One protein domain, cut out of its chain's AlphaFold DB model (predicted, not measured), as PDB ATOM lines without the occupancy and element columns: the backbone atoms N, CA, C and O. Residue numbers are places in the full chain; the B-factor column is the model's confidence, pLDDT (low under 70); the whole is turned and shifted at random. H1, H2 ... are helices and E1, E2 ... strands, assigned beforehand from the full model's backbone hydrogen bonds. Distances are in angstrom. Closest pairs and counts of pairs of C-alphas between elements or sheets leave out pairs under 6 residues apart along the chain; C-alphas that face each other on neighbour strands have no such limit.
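What this domain is: This is residues 49 to 176 of the 179 residues of an uncharacterized protein of Candidatus Methanodesulfokores washburnensis (UniProt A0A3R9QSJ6). A long, twisted antiparallel sheet of five strands has H4 and H5 packed over one face and H1 lying along its strand E2, so that the sheet's long strands E2 and E3 run through the middle. H2 lies off the sheet beyond one end of E2 and E3, and the short H3 is at the opposite end of the long axis. The 128 printed residues hold five named helices and five named strands, in the order H1 E1 E2 H2 E3 H3 H4 E4 E5 H5; the class is mixed, helices and strands, and the sheet's order is E1 E2 E3 E5 E4. The whole is compact, with a radius of gyration of the C-alphas of 15.5 A, yet elongated, spanning 50 by 29 by 28 A.

How they stand to each other: E2, residues 76 to 87, and E3, residues 105 to 116, are antiparallel, with N 84 and O 108 2.9 A apart. E2 bends by 55 degrees at residue 81, and E3 by 58 degrees at residue 113. Edge strand E1, residues 71 to 73, forms a hairpin with E2, N 71 and O 78 being 2.9 A apart. E5, residues 148 to 155, is antiparallel to E3, with N 109 to O 153 at 2.9 A, and forms a hairpin with edge strand E4, residues 138 to 143, with N 152 to O 140 at 3.0 A. H5, residues 160 to 176, is on the sheet at a height of 7.5 A, over E3 and slantwise to it at 34 degrees on the local plane. H4, residues 124 to 135, is on the same face of the sheet as H5, over E4 and along it at 23 degrees on the local plane; H4 and H5 on one face of the sheet E1 E2 E3 E5 E4 make two layers, one of strands and one of these two helices. H4 and H5 touch at Val 131 and Val 170, whose C-alphas are the closest at 6.1 A, with a steep tilt of 43 degrees, opposite ways. H3, residues 117 to 120, with H4 lies between E3 and E4 in a split strand-helix-strand unit, two strands running the same way with E5 between them; its crossover is right-handed. H1, residues 50 to 62, is on the sheet over E2, and its residues 53 to 57 touch H5, the C-alphas of Leu 57 and Pro 160 being closest at 5.2 A. H2, residues 91 to 98, is not on the sheet and is apart from H5. In H1, H2, H4 and H5 every O i to N i+4 pair is within hydrogen-bond range; H3 is too short for one.

Where its parts are: H1 begins at C-alpha 50 (45.553, 35.883, 107.208) and is 17.9 A long. E2 is 31.6 A, E3 32.0 A, E5 22.8 A and H4 16.0 A long. H5, 24.5 A, ends at C-alpha 176 (67.945, 50.089, 127.192).

The domain as a whole: The C-alphas of Leu 98 and Ser 119 are the two farthest apart, at 50.4 A. The printed part has no cut, and no link is long. The mean pLDDT of the printed part is 85.2; residues 63 to 69, 91, 98, 100 and 102 are under 70.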
ATOM      1  N   LYS A  49      46.034  33.060 103.326       76.44
ATOM      2  CA  LYS A  49      45.006  33.452 104.288       76.44
ATOM      3  C   LYS A  49      45.700  34.152 105.453       76.44
ATOM      4  O   LYS A  49      46.813  33.817 105.844       76.44
ATOM      5  N   VAL A  50      45.041  35.159 106.025       81.50
ATOM      6  CA  VAL A  50      45.553  35.883 107.208       81.50
ATOM      7  C   VAL A  50      45.873  34.927 108.342       81.50
ATOM      8  O   VAL A  50      46.884  35.094 109.006       81.50
ATOM      9  N   LYS A  51      45.030  33.905 108.510       82.75
ATOM     10  CA  LYS A  51      45.217  32.869 109.521       82.75
ATOM     11  C   LYS A  51      46.530  32.109 109.350       82.75
ATOM     12  O   LYS A  51      47.183  31.865 110.349       82.75
ATOM     13  N   ASP A  52      46.947  31.821 108.118       85.88
ATOM     14  CA  ASP A  52      48.202  31.106 107.859       85.88
ATOM     15  C   ASP A  52      49.409  31.966 108.274       85.88
ATOM     16  O   ASP A  52      50.375  31.472 108.849       85.88
ATOM     17  N   ARG A  53      49.335  33.285 108.041       85.81
ATOM     18  CA  ARG A  53      50.363  34.247 108.478       85.81
ATOM     19  C   ARG A  53      50.359  34.470 109.989       85.81
ATOM     20  O   ARG A  53      51.427  34.582 110.585       85.81
ATOM     21  N   GLU A  54      49.179  34.516 110.600       88.69
ATOM     22  CA  GLU A  54      49.019  34.590 112.054       88.69
ATOM     23  C   GLU A  54      49.617  33.356 112.726       88.69
ATOM     24  O   GLU A  54      50.383  33.490 113.674       88.69
ATOM     25  N   GLU A  55      49.317  32.167 112.204       88.62
ATOM     26  CA  GLU A  55      49.847  30.899 112.693       88.62
ATOM     27  C   GLU A  55      51.361  30.813 112.500       88.62
ATOM     28  O   GLU A  55      52.067  30.445 113.435       88.62
ATOM     29  N   LEU A  56      51.882  31.253 111.351       88.88
ATOM     30  CA  LEU A  56      53.323  31.338 111.128       88.88
ATOM     31  C   LEU A  56      54.009  32.251 112.154       88.88
ATOM     32  O   LEU A  56      55.021  31.862 112.741       88.88
ATOM     33  N   LEU A  57      53.468  33.452 112.395       89.00
ATOM     34  CA  LEU A  57      54.017  34.369 113.395       89.00
ATOM     35  C   LEU A  57      53.901  33.781 114.807       89.00
ATOM     36  O   LEU A  57      54.867  33.814 115.565       89.00
ATOM     37  N   ARG A  58      52.749  33.196 115.154       88.25
ATOM     38  CA  ARG A  58      52.518  32.542 116.448       88.25
ATOM     39  C   ARG A  58      53.532  31.428 116.689       88.25
ATOM     40  O   ARG A  58      54.147  31.405 117.749       88.25
ATOM     41  N   ASN A  59      53.754  30.554 115.710       87.06
ATOM     42  CA  ASN A  59      54.703  29.448 115.826       87.06
ATOM     43  C   ASN A  59      56.138  29.974 115.959       87.06
ATOM     44  O   ASN A  59      56.890  29.511 116.808       87.06
ATOM     45  N   ARG A  60      56.523  31.021 115.220       84.94
ATOM     46  CA  ARG A  60      57.848  31.648 115.391       84.94
ATOM     47  C   ARG A  60      58.048  32.252 116.781       84.94
ATOM     48  O   ARG A  60      59.120  32.095 117.358       84.94
ATOM     49  N   LEU A  61      57.024  32.900 117.329       82.94
ATOM     50  CA  LEU A  61      57.085  33.538 118.646       82.94
ATOM     51  C   LEU A  61      57.031  32.531 119.804       82.94
ATOM     52  O   LEU A  61      57.699  32.735 120.814       82.94
ATOM     53  N   MET A  62      56.255  31.454 119.669       75.31
ATOM     54  CA  MET A  62      56.020  30.477 120.742       75.31
ATOM     55  C   MET A  62      56.929  29.238 120.659       75.31
ATOM     56  O   MET A  62      57.313  28.688 121.693       75.31
ATOM     57  N   GLU A  63      57.289  28.801 119.451       69.75
ATOM     58  CA  GLU A  63      58.052  27.570 119.185       69.75
ATOM     59  C   GLU A  63      59.480  27.860 118.683       69.75
ATOM     60  O   GLU A  63      60.398  27.094 118.968       69.75
ATOM     61  N   GLY A  64      59.702  28.991 117.997       59.28
ATOM     62  CA  GLY A  64      60.931  29.322 117.253       59.28
ATOM     63  C   GLY A  64      62.160  29.789 118.051       59.28
ATOM     64  O   GLY A  64      63.099  30.311 117.460       59.28
ATOM     65  N   GLY A  65      62.194  29.628 119.375       56.91
ATOM     66  CA  GLY A  65      63.401  29.827 120.199       56.91
ATOM     67  C   GLY A  65      63.850  31.274 120.468       56.91
ATOM     68  O   GLY A  65      64.394  31.517 121.540       56.91
ATOM     69  N   VAL A  66      63.579  32.247 119.587       59.59
ATOM     70  CA  VAL A  66      64.060  33.646 119.735       59.59
ATOM     71  C   VAL A  66      63.550  34.318 121.019       59.59
ATOM     72  O   VAL A  66      64.277  35.067 121.663       59.59
ATOM     73  N   PHE A  67      62.317  34.007 121.423       57.88
ATOM     74  CA  PHE A  67      61.664  34.582 122.603       57.88
ATOM     75  C   PHE A  67      61.423  33.562 123.720       57.88
ATOM     76  O   PHE A  67      60.649  33.839 124.629       57.88
ATOM     77  N   ARG A  68      62.063  32.382 123.691       58.41
ATOM     78  CA  ARG A  68      62.017  31.429 124.815       58.41
ATOM     79  C   ARG A  68      63.261  31.621 125.692       58.41
ATOM     80  O   ARG A  68      64.369  31.525 125.176       58.41
ATOM     81  N   PRO A  69      63.115  31.867 127.009       54.78
ATOM     82  CA  PRO A  69      61.899  31.703 127.813       54.78
ATOM     83  C   PRO A  69      60.943  32.910 127.843       54.78
ATOM     84  O   PRO A  69      59.826  32.744 128.306       54.78
ATOM     85  N   GLY A  70      61.350  34.086 127.367       72.56
ATOM     86  CA  GLY A  70      60.530  35.298 127.270       72.56
ATOM     87  C   GLY A  70      61.389  36.484 126.829       72.56
ATOM     88  O   GLY A  70      62.621  36.390 126.832       72.56
ATOM     89  N   LEU A  71      60.768  37.611 126.481       79.69
ATOM     90  CA  LEU A  71      61.491  38.862 126.258       79.69
ATOM     91  C   LEU A  71      61.918  39.424 127.622       79.69
ATOM     92  O   LEU A  71      61.103  39.981 128.355       79.69
ATOM     93  N   LYS A  72      63.192  39.235 127.981       81.19
ATOM     94  CA  LYS A  72      63.768  39.755 129.231       81.19
ATOM     95  C   LYS A  72      64.036  41.251 129.101       81.19
ATOM     96  O   LYS A  72      64.774  41.663 128.207       81.19
ATOM     97  N   THR A  73      63.449  42.034 129.998       84.88
ATOM     98  CA  THR A  73      63.498  43.503 130.004       84.88
ATOM     99  C   THR A  73      63.670  44.029 131.427       84.88
ATOM    100  O   THR A  73      63.566  43.265 132.389       84.88
ATOM    101  N   ASN A  74      63.866  45.339 131.581       83.81
ATOM    102  CA  ASN A  74      63.939  45.967 132.906       83.81
ATOM    103  C   ASN A  74      62.580  45.979 133.625       83.81
ATOM    104  O   ASN A  74      62.521  46.009 134.850       83.81
ATOM    105  N   LEU A  75      61.485  45.890 132.865       84.06
ATOM    106  CA  LEU A  75      60.118  45.792 133.383       84.06
ATOM    107  C   LEU A  75      59.710  44.340 133.705       84.06
ATOM    108  O   LEU A  75      58.545  44.079 134.018       84.06
ATOM    109  N   GLY A  76      60.643  43.388 133.619       85.25
ATOM    110  CA  GLY A  76      60.425  41.956 133.831       85.25
ATOM    111  C   GLY A  76      60.526  41.125 132.555       85.25
ATOM    112  O   GLY A  76      61.027  41.568 131.517       85.25
ATOM    113  N   THR A  77      60.053  39.892 132.635       87.56
ATOM    114  CA  THR A  77      60.060  38.930 131.535       87.56
ATOM    115  C   THR A  77      58.696  38.905 130.863       87.56
ATOM    116  O   THR A  77      57.746  38.341 131.401       87.56
ATOM    117  N   PHE A  78      58.593  39.470 129.659       87.00
ATOM    118  CA  PHE A  78      57.353  39.428 128.888       87.00
ATOM    119  C   PHE A  78      57.190  38.092 128.158       87.00
ATOM    120  O   PHE A  78      58.009  37.701 127.324       87.00
ATOM    121  N   LEU A  79      56.080  37.421 128.446       87.94
ATOM    122  CA  LEU A  79      55.612  36.212 127.786       87.94
ATOM    123  C   LEU A  79      54.498  36.558 126.806       87.94
ATOM    124  O   LEU A  79      53.479  37.144 127.180       87.94
ATOM    125  N   ILE A  80      54.681  36.160 125.550       88.31
ATOM    126  CA  ILE A  80      53.677  36.314 124.498       88.31
ATOM    127  C   ILE A  80      52.653  35.195 124.650       88.31
ATOM    128  O   ILE A  80      53.007  34.019 124.601       88.31
ATOM    129  N   TYR A  81      51.381  35.553 124.803       85.44
ATOM    130  CA  TYR A  81      50.306  34.570 124.981       85.44
ATOM    131  C   TYR A  81      49.266  34.597 123.858       85.44
ATOM    132  O   TYR A  81      48.515  33.638 123.696       85.44
ATOM    133  N   MET A  82      49.204  35.674 123.068       88.50
ATOM    134  CA  MET A  82      48.263  35.772 121.954       88.50
ATOM    135  C   MET A  82      48.800  36.668 120.840       88.50
ATOM    136  O   MET A  82      49.378  37.723 121.093       88.50
ATOM    137  N   VAL A  83      48.541  36.259 119.601       90.81
ATOM    138  CA  VAL A  83      48.782  37.034 118.382       90.81
ATOM    139  C   VAL A  83      47.468  37.075 117.616       90.81
ATOM    140  O   VAL A  83      46.810  36.047 117.486       90.81
ATOM    141  N   GLN A  84      47.064  38.249 117.143       91.19
ATOM    142  CA  GLN A  84      45.891  38.417 116.287       91.19
ATOM    143  C   GLN A  84      46.280  39.219 115.053       91.19
ATOM    144  O   GLN A  84      46.764  40.339 115.187       91.19
ATOM    145  N   MET A  85      46.023  38.696 113.859       92.44
ATOM    146  CA  MET A  85      46.185  39.445 112.614       92.44
ATOM    147  C   MET A  85      44.828  39.807 112.020       92.44
ATOM    148  O   MET A  85      43.903  38.994 111.943       92.44
ATOM    149  N   ARG A  86      44.700  41.045 111.548       87.56
ATOM    150  CA  ARG A  86      43.492  41.536 110.884       87.56
ATOM    151  C   ARG A  86      43.856  42.314 109.635       87.56
ATOM    152  O   ARG A  86      44.615  43.276 109.677       87.56
ATOM    153  N   GLU A  87      43.263  41.927 108.516       84.81
ATOM    154  CA  GLU A  87      43.317  42.716 107.286       84.81
ATOM    155  C   GLU A  87      42.269  43.833 107.308       84.81
ATOM    156  O   GLU A  87      41.137  43.640 107.763       84.81
ATOM    157  N   SER A  88      42.631  44.989 106.755       79.38
ATOM    158  CA  SER A  88      41.690  46.066 106.463       79.38
ATOM    159  C   SER A  88      40.683  45.581 105.421       79.38
ATOM    160  O   SER A  88      41.069  45.154 104.338       79.38
ATOM    161  N   ARG A  89      39.384  45.631 105.728       75.62
ATOM    162  CA  ARG A  89      38.311  45.225 104.800       75.62
ATOM    163  C   ARG A  89      37.885  46.399 103.907       75.62
ATOM    164  O   ARG A  89      37.988  47.551 104.316       75.62
ATOM    165  N   GLY A  90      37.374  46.117 102.704       73.81
ATOM    166  CA  GLY A  90      36.761  47.124 101.820       73.81
ATOM    167  C   GLY A  90      36.997  46.893 100.324       73.81
ATOM    168  O   GLY A  90      37.587  45.899  99.917       73.81
ATOM    169  N   TYR A  91      36.567  47.825  99.473       66.62
ATOM    170  CA  TYR A  91      36.772  47.716  98.019       66.62
ATOM    171  C   TYR A  91      38.264  47.681  97.635       66.62
ATOM    172  O   TYR A  91      38.699  46.822  96.869       66.62
ATOM    173  N   LYS A  92      39.085  48.542  98.257       71.31
ATOM    174  CA  LYS A  92      40.548  48.559  98.060       71.31
ATOM    175  C   LYS A  92      41.216  47.234  98.441       71.31
ATOM    176  O   LYS A  92      42.205  46.862  97.823       71.31
ATOM    177  N   TYR A  93      40.675  46.521  99.430       74.69
ATOM    178  CA  TYR A  93      41.155  45.200  99.834       74.69
ATOM    179  C   TYR A  93      40.964  44.168  98.727       74.69
ATOM    180  O   TYR A  93      41.910  43.471  98.369       74.69
ATOM    181  N   TRP A  94      39.759  44.110  98.156       70.00
ATOM    182  CA  TRP A  94      39.446  43.186  97.071       70.00
ATOM    183  C   TRP A  94      40.287  43.477  95.835       70.00
ATOM    184  O   TRP A  94      40.873  42.554  95.285       70.00
ATOM    185  N   MET A  95      40.446  44.752  95.473       73.44
ATOM    186  CA  MET A  95      41.329  45.155  94.374       73.44
ATOM    187  C   MET A  95      42.786  44.764  94.641       73.44
ATOM    188  O   MET A  95      43.415  44.134  93.798       73.44
ATOM    189  N   LYS A  96      43.324  45.055  95.833       74.38
ATOM    190  CA  LYS A  96      44.693  44.654  96.188       74.38
ATOM    191  C   LYS A  96      44.873  43.141  96.130       74.38
ATOM    192  O   LYS A  96      45.859  42.685  95.568       74.38
ATOM    193  N   LYS A  97      43.910  42.366  96.636       71.81
ATOM    194  CA  LYS A  97      43.949  40.907  96.513       71.81
ATOM    195  C   LYS A  97      43.942  40.469  95.055       71.81
ATOM    196  O   LYS A  97      44.834  39.706  94.707       71.81
ATOM    197  N   LEU A  98      43.028  40.995  94.228       69.00
ATOM    198  CA  LEU A  98      42.911  40.743  92.777       69.00
ATOM    199  C   LEU A  98      44.221  40.958  92.008       69.00
ATOM    200  O   LEU A  98      44.520  40.209  91.085       69.00
ATOM    201  N   PHE A  99      45.035  41.926  92.428       73.56
ATOM    202  CA  PHE A  99      46.338  42.207  91.822       73.56
ATOM    203  C   PHE A  99      47.535  41.618  92.587       73.56
ATOM    204  O   PHE A  99      48.675  41.966  92.289       73.56
ATOM    205  N   LEU A 100      47.304  40.738  93.573       65.38
ATOM    206  CA  LEU A 100      48.333  40.187  94.473       65.38
ATOM    207  C   LEU A 100      49.185  41.267  95.173       65.38
ATOM    208  O   LEU A 100      50.335  41.041  95.543       65.38
ATOM    209  N   TRP A 101      48.628  42.459  95.370       70.50
ATOM    210  CA  TRP A 101      49.286  43.557  96.065       70.50
ATOM    211  C   TRP A 101      49.249  43.374  97.581       70.50
ATOM    212  O   TRP A 101      48.336  42.758  98.138       70.50
ATOM    213  N   LYS A 102      50.228  43.982  98.268       67.44
ATOM    214  CA  LYS A 102      50.332  43.940  99.732       67.44
ATOM    215  C   LYS A 102      49.066  44.518 100.366       67.44
ATOM    216  O   LYS A 102      48.750  45.705 100.224       67.44
ATOM    217  N   VAL A 103      48.345  43.650 101.063       71.44
ATOM    218  CA  VAL A 103      47.111  43.991 101.761       71.44
ATOM    219  C   VAL A 103      47.452  44.705 103.066       71.44
ATOM    220  O   VAL A 103      48.272  44.235 103.856       71.44
ATOM    221  N   GLU A 104      46.829  45.860 103.281       80.94
ATOM    222  CA  GLU A 104      46.957  46.609 104.531       80.94
ATOM    223  C   GLU A 104      46.221  45.894 105.662       80.94
ATOM    224  O   GLU A 104      45.176  45.270 105.466       80.94
ATOM    225  N   GLY A 105      46.758  46.005 106.868       86.12
ATOM    226  CA  GLY A 105      46.168  45.429 108.061       86.12
ATOM    227  C   GLY A 105      47.029  45.704 109.281       86.12
ATOM    228  O   GLY A 105      48.044  46.395 109.189       86.12
ATOM    229  N   HIS A 106      46.614  45.148 110.408       91.06
ATOM    230  CA  HIS A 106      47.303  45.267 111.681       91.06
ATOM    231  C   HIS A 106      47.499  43.898 112.325       91.06
ATOM    232  O   HIS A 106      46.713  42.970 112.116       91.06
ATOM    233  N   THR A 107      48.551  43.798 113.126       93.12
ATOM    234  CA  THR A 107      48.851  42.654 113.977       93.12
ATOM    235  C   THR A 107      48.900  43.136 115.412       93.12
ATOM    236  O   THR A 107      49.638  44.068 115.726       93.12
ATOM    237  N   THR A 108      48.130  42.495 116.281       94.81
ATOM    238  CA  THR A 108      48.144  42.749 117.716       94.81
ATOM    239  C   THR A 108      48.867  41.613 118.425       94.81
ATOM    240  O   THR A 108      48.454  40.457 118.322       94.81
ATOM    241  N   ILE A 109      49.934  41.937 119.153       92.94
ATOM    242  CA  ILE A 109      50.689  40.989 119.981       92.94
ATOM    243  C   ILE A 109      50.389  41.300 121.441       92.94
ATOM    244  O   ILE A 109      50.570  42.434 121.880       92.94
ATOM    245  N   TYR A 110      49.935  40.296 122.188       92.19
ATOM    246  CA  TYR A 110      49.604  40.416 123.602       92.19
ATOM    247  C   TYR A 110      50.631  39.701 124.473       92.19
ATOM    248  O   TYR A 110      51.001  38.551 124.212       92.19
ATOM    249  N   MET A 111      51.045  40.387 125.535       91.69
ATOM    250  CA  MET A 111      52.096  39.949 126.439       91.69
ATOM    251  C   MET A 111      51.734  40.174 127.907       91.69
ATOM    252  O   MET A 111      51.049  41.139 128.255       91.69
ATOM    253  N   HIS A 112      52.246  39.298 128.767       90.31
ATOM    254  CA  HIS A 112      52.224  39.443 130.222       90.31
ATOM    255  C   HIS A 112      53.642  39.394 130.777       90.31
ATOM    256  O   HIS A 112      54.427  38.558 130.349       90.31
ATOM    257  N   SER A 113      53.952  40.279 131.718       89.88
ATOM    258  CA  SER A 113      55.201  40.254 132.480       89.88
ATOM    259  C   SER A 113      55.024  39.473 133.786       89.88
ATOM    260  O   SER A 113      53.912  39.366 134.306       89.88
ATOM    261  N   ASP A 114      56.126  38.966 134.331       88.50
ATOM    262  CA  ASP A 114      56.230  38.441 135.697       88.50
ATOM    263  C   ASP A 114      56.229  39.552 136.772       88.50
ATOM    264  O   ASP A 114      56.066  39.273 137.961       88.50
ATOM    265  N   THR A 115      56.338  40.820 136.368       90.06
ATOM    266  CA  THR A 115      56.341  41.984 137.266       90.06
ATOM    267  C   THR A 115      54.933  42.502 137.572       90.06
ATOM    268  O   THR A 115      54.041  42.534 136.715       90.06
ATOM    269  N   LEU A 116      54.724  42.978 138.804       91.31
ATOM    270  CA  LEU A 116      53.482  43.636 139.213       91.31
ATOM    271  C   LEU A 116      53.316  44.996 138.524       91.31
ATOM    272  O   LEU A 116      54.253  45.777 138.418       91.31
ATOM    273  N   TYR A 117      52.090  45.331 138.119       90.50
ATOM    274  CA  TYR A 117      51.819  46.618 137.469       90.50
ATOM    275  C   TYR A 117      52.219  47.811 138.357       90.50
ATOM    276  O   TYR A 117      52.834  48.765 137.892       90.50
ATOM    277  N   SER A 118      51.926  47.731 139.659       89.75
ATOM    278  CA  SER A 118      52.166  48.814 140.620       89.75
ATOM    279  C   SER A 118      53.643  49.126 140.868       89.75
ATOM    280  O   SER A 118      53.950  50.226 141.310       89.75
ATOM    281  N   SER A 119      54.565  48.187 140.628       89.62
ATOM    282  CA  SER A 119      55.997  48.426 140.872       89.62
ATOM    283  C   SER A 119      56.670  49.237 139.767       89.62
ATOM    284  O   SER A 119      57.732  49.801 139.996       89.62
ATOM    285  N   VAL A 120      56.063  49.301 138.581       89.44
ATOM    286  CA  VAL A 120      56.641  49.957 137.397       89.44
ATOM    287  C   VAL A 120      55.733  51.029 136.800       89.44
ATOM    288  O   VAL A 120      56.105  51.659 135.817       89.44
ATOM    289  N   GLU A 121      54.571  51.279 137.412       90.94
ATOM    290  CA  GLU A 121      53.539  52.214 136.942       90.94
ATOM    291  C   GLU A 121      54.092  53.600 136.579       90.94
ATOM    292  O   GLU A 121      53.696  54.171 135.565       90.94
ATOM    293  N   ASN A 122      55.064  54.095 137.349       90.62
ATOM    294  CA  ASN A 122      55.684  55.402 137.129       90.62
ATOM    295  C   ASN A 122      56.563  55.465 135.865       90.62
ATOM    296  O   ASN A 122      56.726  56.546 135.311       90.62
ATOM    297  N   GLN A 123      57.110  54.335 135.401       89.06
ATOM    298  CA  GLN A 123      58.006  54.256 134.235       89.06
ATOM    299  C   GLN A 123      57.227  54.042 132.925       89.06
ATOM    300  O   GLN A 123      57.644  54.486 131.858       89.06
ATOM    301  N   LEU A 124      56.047  53.410 132.992       91.00
ATOM    302  CA  LEU A 124      55.249  53.033 131.815       91.00
ATOM    303  C   LEU A 124      54.944  54.181 130.830       91.00
ATOM    304  O   LEU A 124      54.918  53.913 129.624       91.00
ATOM    305  N   PRO A 125      54.674  55.433 131.262       92.25
ATOM    306  CA  PRO A 125      54.396  56.523 130.329       92.25
ATOM    307  C   PRO A 125      55.588  56.896 129.440       92.25
ATOM    308  O   PRO A 125      55.374  57.279 128.288       92.25
ATOM    309  N   GLU A 126      56.811  56.808 129.962       91.44
ATOM    310  CA  GLU A 126      58.044  57.131 129.232       91.44
ATOM    311  C   GLU A 126      58.366  56.017 128.240       91.44
ATOM    312  O   GLU A 126      58.377  56.278 127.033       91.44
ATOM    313  N   VAL A 127      58.390  54.772 128.729       90.31
ATOM    314  CA  VAL A 127      58.537  53.555 127.918       90.31
ATOM    315  C   VAL A 127      57.558  53.559 126.744       90.31
ATOM    316  O   VAL A 127      57.919  53.308 125.595       90.31
ATOM    317  N   LYS A 128      56.278  53.854 127.022       93.38
ATOM    318  CA  LYS A 128      55.236  53.896 125.995       93.38
ATOM    319  C   LYS A 128      55.600  54.893 124.898       93.38
ATOM    320  O   LYS A 128      55.488  54.559 123.723       93.38
ATOM    321  N   LYS A 129      55.999  56.111 125.270       93.06
ATOM    322  CA  LYS A 129      56.350  57.153 124.299       93.06
ATOM    323  C   LYS A 129      57.568  56.758 123.471       93.06
ATOM    324  O   LYS A 129      57.543  57.006 122.269       93.06
ATOM    325  N   ALA A 130      58.589  56.158 124.084       90.94
ATOM    326  CA  ALA A 130      59.776  55.681 123.380       90.94
ATOM    327  C   ALA A 130      59.400  54.625 122.332       90.94
ATOM    328  O   ALA A 130      59.644  54.817 121.143       90.94
ATOM    329  N   VAL A 131      58.672  53.586 122.749       92.00
ATOM    330  CA  VAL A 131      58.231  52.498 121.866       92.00
ATOM    331  C   VAL A 131      57.336  52.996 120.727       92.00
ATOM    332  O   VAL A 131      57.546  52.631 119.571       92.00
ATOM    333  N   GLU A 132      56.325  53.819 121.020       94.38
ATOM    334  CA  GLU A 132      55.413  54.319 119.982       94.38
ATOM    335  C   GLU A 132      56.135  55.231 118.978       94.38
ATOM    336  O   GLU A 132      55.813  55.213 117.789       94.38
ATOM    337  N   LYS A 133      57.125  56.008 119.438       92.56
ATOM    338  CA  LYS A 133      57.891  56.936 118.599       92.56
ATOM    339  C   LYS A 133      58.923  56.224 117.726       92.56
ATOM    340  O   LYS A 133      59.024  56.565 116.551       92.56
ATOM    341  N   GLU A 134      59.684  55.286 118.283       91.44
ATOM    342  CA  GLU A 134      60.773  54.606 117.569       91.44
ATOM    343  C   GLU A 134      60.233  53.552 116.600       91.44
ATOM    344  O   GLU A 134      60.530  53.601 115.408       91.44
ATOM    345  N   CYS A 135      59.322  52.692 117.058       89.75
ATOM    346  CA  CYS A 135      58.785  51.614 116.229       89.75
ATOM    347  C   CYS A 135      57.600  52.041 115.341       89.75
ATOM    348  O   CYS A 135      57.136  51.254 114.510       89.75
ATOM    349  N   ASN A 136      57.068  53.260 115.512       92.50
ATOM    350  CA  ASN A 136      55.859  53.754 114.834       92.50
ATOM    351  C   ASN A 136      54.661  52.785 114.971       92.50
ATOM    352  O   ASN A 136      53.982  52.429 113.999       92.50
ATOM    353  N   ILE A 137      54.428  52.326 116.199       93.50
ATOM    354  CA  ILE A 137      53.338  51.414 116.573       93.50
ATOM    355  C   ILE A 137      52.478  52.032 117.671       93.50
ATOM    356  O   ILE A 137      52.814  53.079 118.218       93.50
ATOM    357  N   ARG A 138      51.365  51.380 118.016       93.69
ATOM    358  CA  ARG A 138      50.613  51.723 119.230       93.69
ATOM    359  C   ARG A 138      50.897  50.710 120.322       93.69
ATOM    360  O   ARG A 138      50.836  49.506 120.079       93.69
ATOM    361  N   THR A 139      51.112  51.207 121.531       94.06
ATOM    362  CA  THR A 139      51.445  50.388 122.694       94.06
ATOM    363  C   THR A 139      50.565  50.778 123.863       94.06
ATOM    364  O   THR A 139      50.334  51.953 124.157       94.06
ATOM    365  N   ARG A 140      50.056  49.781 124.584       94.50
ATOM    366  CA  ARG A 140      49.301  50.038 125.807       94.50
ATOM    367  C   ARG A 140      49.640  49.028 126.877       94.50
ATOM    368  O   ARG A 140      49.544  47.821 126.672       94.50
ATOM    369  N   PHE A 141      49.940  49.574 128.044       93.62
ATOM    370  CA  PHE A 141      50.072  48.829 129.277       93.62
ATOM    371  C   PHE A 141      48.734  48.770 130.007       93.62
ATOM    372  O   PHE A 141      47.917  49.695 129.933       93.62
ATOM    373  N   PHE A 142      48.488  47.665 130.696       92.44
ATOM    374  CA  PHE A 142      47.292  47.471 131.501       92.44
ATOM    375  C   PHE A 142      47.582  46.543 132.674       92.44
ATOM    376  O   PHE A 142      48.490  45.717 132.633       92.44
ATOM    377  N   LYS A 143      46.780  46.663 133.726       93.06
ATOM    378  CA  LYS A 143      46.822  45.754 134.866       93.06
ATOM    379  C   LYS A 143      46.027  44.492 134.535       93.06
ATOM    380  O   LYS A 143      44.837  44.579 134.229       93.06
ATOM    381  N   SER A 144      46.675  43.329 134.575       89.44
ATOM    382  CA  SER A 144      45.997  42.041 134.401       89.44
ATOM    383  C   SER A 144      45.087  41.728 135.597       89.44
ATOM    384  O   SER A 144      45.169  42.375 136.646       89.44
ATOM    385  N   LYS A 145      44.225  40.709 135.465       86.81
ATOM    386  CA  LYS A 145      43.373  40.234 136.574       86.81
ATOM    387  C   LYS A 145      44.200  39.850 137.805       86.81
ATOM    388  O   LYS A 145      43.826  40.186 138.923       86.81
ATOM    389  N   ASP A 146      45.367  39.262 137.574       89.00
ATOM    390  CA  ASP A 146      46.303  38.821 138.610       89.00
ATOM    391  C   ASP A 146      47.246  39.940 139.086       89.00
ATOM    392  O   ASP A 146      48.191  39.696 139.829       89.00
ATOM    393  N   ARG A 147      46.968  41.196 138.701       90.06
ATOM    394  CA  ARG A 147      47.730  42.415 139.038       90.06
ATOM    395  C   ARG A 147      49.118  42.524 138.393       90.06
ATOM    396  O   ARG A 147      49.820  43.501 138.663       90.06
ATOM    397  N   TYR A 148      49.477  41.601 137.508       91.38
ATOM    398  CA  TYR A 148      50.693  41.683 136.700       91.38
ATOM    399  C   TYR A 148      50.576  42.734 135.595       91.38
ATOM    400  O   TYR A 148      49.479  43.118 135.173       91.38
ATOM    401  N   LEU A 149      51.727  43.194 135.115       93.00
ATOM    402  CA  LEU A 149      51.816  44.076 133.965       93.00
ATOM    403  C   LEU A 149      51.434  43.311 132.688       93.00
ATOM    404  O   LEU A 149      52.043  42.309 132.322       93.00
ATOM    405  N   GLY A 150      50.398  43.787 132.008       92.88
ATOM    406  CA  GLY A 150      50.042  43.391 130.652       92.88
ATOM    407  C   GLY A 150      50.463  44.460 129.653       92.88
ATOM    408  O   GLY A 150      50.434  45.653 129.958       92.88
ATOM    409  N   MET A 151      50.825  44.029 128.451       94.06
ATOM    410  CA  MET A 151      51.161  44.899 127.330       94.06
ATOM    411  C   MET A 151      50.510  44.357 126.063       94.06
ATOM    412  O   MET A 151      50.500  43.148 125.833       94.06
ATOM    413  N   PHE A 152      49.985  45.241 125.221       94.25
ATOM    414  CA  PHE A 152      49.742  44.895 123.825       94.25
ATOM    415  C   PHE A 152      50.434  45.879 122.892       94.25
ATOM    416  O   PHE A 152      50.506  47.077 123.181       94.25
ATOM    417  N   LEU A 153      50.908  45.343 121.771       94.44
ATOM    418  CA  LEU A 153      51.502  46.076 120.661       94.44
ATOM    419  C   LEU A 153      50.587  45.937 119.451       94.44
ATOM    420  O   LEU A 153      50.251  44.820 119.069       94.44
ATOM    421  N   GLU A 154      50.189  47.051 118.851       95.12
ATOM    422  CA  GLU A 154      49.440  47.088 117.598       95.12
ATOM    423  C   GLU A 154      50.369  47.580 116.484       95.12
ATOM    424  O   GLU A 154      50.692  48.765 116.376       95.12
ATOM    425  N   ILE A 155      50.811  46.631 115.662       93.88
ATOM    426  CA  ILE A 155      51.734  46.838 114.553       93.88
ATOM    427  C   ILE A 155      50.908  47.040 113.277       93.88
ATOM    428  O   ILE A 155      50.115  46.157 112.942       93.88
ATOM    429  N   PRO A 156      51.094  48.126 112.503       90.94
ATOM    430  CA  PRO A 156      50.384  48.360 111.242       90.94
ATOM    431  C   PRO A 156      50.970  47.507 110.099       90.94
ATOM    432  O   PRO A 156      51.438  48.005 109.071       90.94
ATOM    433  N   SER A 157      51.015  46.192 110.300       88.38
ATOM    434  CA  SER A 157      51.455  45.212 109.315       88.38
ATOM    435  C   SER A 157      50.784  43.861 109.534       88.38
ATOM    436  O   SER A 157      50.383  43.537 110.644       88.38
ATOM    437  N   THR A 158      50.687  43.064 108.470       87.12
ATOM    438  CA  THR A 158      50.263  41.648 108.493       87.12
ATOM    439  C   THR A 158      51.367  40.737 107.947       87.12
ATOM    440  O   THR A 158      51.108  39.661 107.407       87.12
ATOM    441  N   ASP A 159      52.600  41.230 107.999       87.44
ATOM    442  CA  ASP A 159      53.800  40.592 107.488       87.44
ATOM    443  C   ASP A 159      54.593  40.022 108.675       87.44
ATOM    444  O   ASP A 159      55.078  40.810 109.490       87.44
ATOM    445  N   PRO A 160      54.684  38.686 108.822       88.25
ATOM    446  CA  PRO A 160      55.326  38.059 109.972       88.25
ATOM    447  C   PRO A 160      56.769  38.511 110.192       88.25
ATOM    448  O   PRO A 160      57.154  38.704 111.340       88.25
ATOM    449  N   ASP A 161      57.550  38.704 109.125       89.38
ATOM    450  CA  ASP A 161      58.954  39.117 109.233       89.38
ATOM    451  C   ASP A 161      59.047  40.541 109.797       89.38
ATOM    452  O   ASP A 161      59.686  40.770 110.818       89.38
ATOM    453  N   LYS A 162      58.264  41.473 109.238       90.62
ATOM    454  CA  LYS A 162      58.199  42.851 109.748       90.62
ATOM    455  C   LYS A 162      57.710  42.916 111.200       90.62
ATOM    456  O   LYS A 162      58.161  43.761 111.969       90.62
ATOM    457  N   CYS A 163      56.761  42.060 111.580       91.00
ATOM    458  CA  CYS A 163      56.287  41.982 112.961       91.00
ATOM    459  C   CYS A 163      57.372  41.477 113.921       91.00
ATOM    460  O   CYS A 163      57.431  41.959 115.050       91.00
ATOM    461  N   MET A 164      58.216  40.536 113.487       90.19
ATOM    462  CA  MET A 164      59.354  40.050 114.272       90.19
ATOM    463  C   MET A 164      60.410  41.137 114.459       90.19
ATOM    464  O   MET A 164      60.836  41.352 115.590       90.19
ATOM    465  N   ASP A 165      60.779  41.844 113.389       91.12
ATOM    466  CA  ASP A 165      61.780  42.918 113.441       91.12
ATOM    467  C   ASP A 165      61.369  44.014 114.431       91.12
ATOM    468  O   ASP A 165      62.134  44.379 115.320       91.12
ATOM    469  N   ILE A 166      60.114  44.466 114.342       92.19
ATOM    470  CA  ILE A 166      59.557  45.457 115.271       92.19
ATOM    471  C   ILE A 166      59.561  44.923 116.703       92.19
ATOM    472  O   ILE A 166      59.874  45.652 117.636       92.19
ATOM    473  N   LEU A 167      59.211  43.654 116.915       89.50
ATOM    474  CA  LEU A 167      59.193  43.089 118.260       89.50
ATOM    475  C   LEU A 167      60.600  42.990 118.872       89.50
ATOM    476  O   LEU A 167      60.745  43.170 120.081       89.50
ATOM    477  N   LEU A 168      61.622  42.712 118.058       88.50
ATOM    478  CA  LEU A 168      63.022  42.735 118.488       88.50
ATOM    479  C   LEU A 168      63.449  44.150 118.885       88.50
ATOM    480  O   LEU A 168      64.004  44.323 119.966       88.50
ATOM    481  N   GLU A 169      63.101  45.150 118.074       90.94
ATOM    482  CA  GLU A 169      63.368  46.564 118.357       90.94
ATOM    483  C   GLU A 169      62.692  47.021 119.659       90.94
ATOM    484  O   GLU A 169      63.353  47.560 120.546       90.94
ATOM    485  N   VAL A 170      61.406  46.698 119.852       89.94
ATOM    486  CA  VAL A 170      60.706  46.935 121.128       89.94
ATOM    487  C   VAL A 170      61.434  46.252 122.282       89.94
ATOM    488  O   VAL A 170      61.584  46.826 123.359       89.94
ATOM    489  N   GLY A 171      61.902  45.024 122.067       87.25
ATOM    490  CA  GLY A 171      62.688  44.291 123.046       87.25
ATOM    491  C   GLY A 171      63.967  44.993 123.469       87.25
ATOM    492  O   GLY A 171      64.315  44.938 124.648       87.25
ATOM    493  N   ASP A 172      64.645  45.659 122.547       88.06
ATOM    494  CA  ASP A 172      65.877  46.379 122.841       88.06
ATOM    495  C   ASP A 172      65.606  47.712 123.544       88.06
ATOM    496  O   ASP A 172      66.282  47.999 124.533       88.06
ATOM    497  N   ILE A 173      64.542  48.433 123.169       87.88
ATOM    498  CA  ILE A 173      64.076  49.639 123.883       87.88
ATOM    499  C   ILE A 173      63.777  49.314 125.353       87.88
ATOM    500  O   ILE A 173      64.246  49.986 126.275       87.88
ATOM    501  N   LEU A 174      63.043  48.223 125.588       86.31
ATOM    502  CA  LEU A 174      62.664  47.784 126.933       86.31
ATOM    503  C   LEU A 174      63.864  47.307 127.781       86.31
ATOM    504  O   LEU A 174      63.759  47.229 129.010       86.31
ATOM    505  N   LYS A 175      65.003  46.975 127.157       85.12
ATOM    506  CA  LYS A 175      66.272  46.688 127.854       85.12
ATOM    507  C   LYS A 175      67.098  47.955 128.092       85.12
ATOM    508  O   LYS A 175      67.801  48.036 129.098       85.12
ATOM    509  N   SER A 176      67.051  48.927 127.180       75.25
ATOM    510  CA  SER A 176      67.945  50.089 127.192       75.25
ATOM    511  C   SER A 176      67.534  51.217 128.133       75.25
ATOM    512  O   SER A 176      68.398  52.013 128.486       75.25
TER     513      SER A 176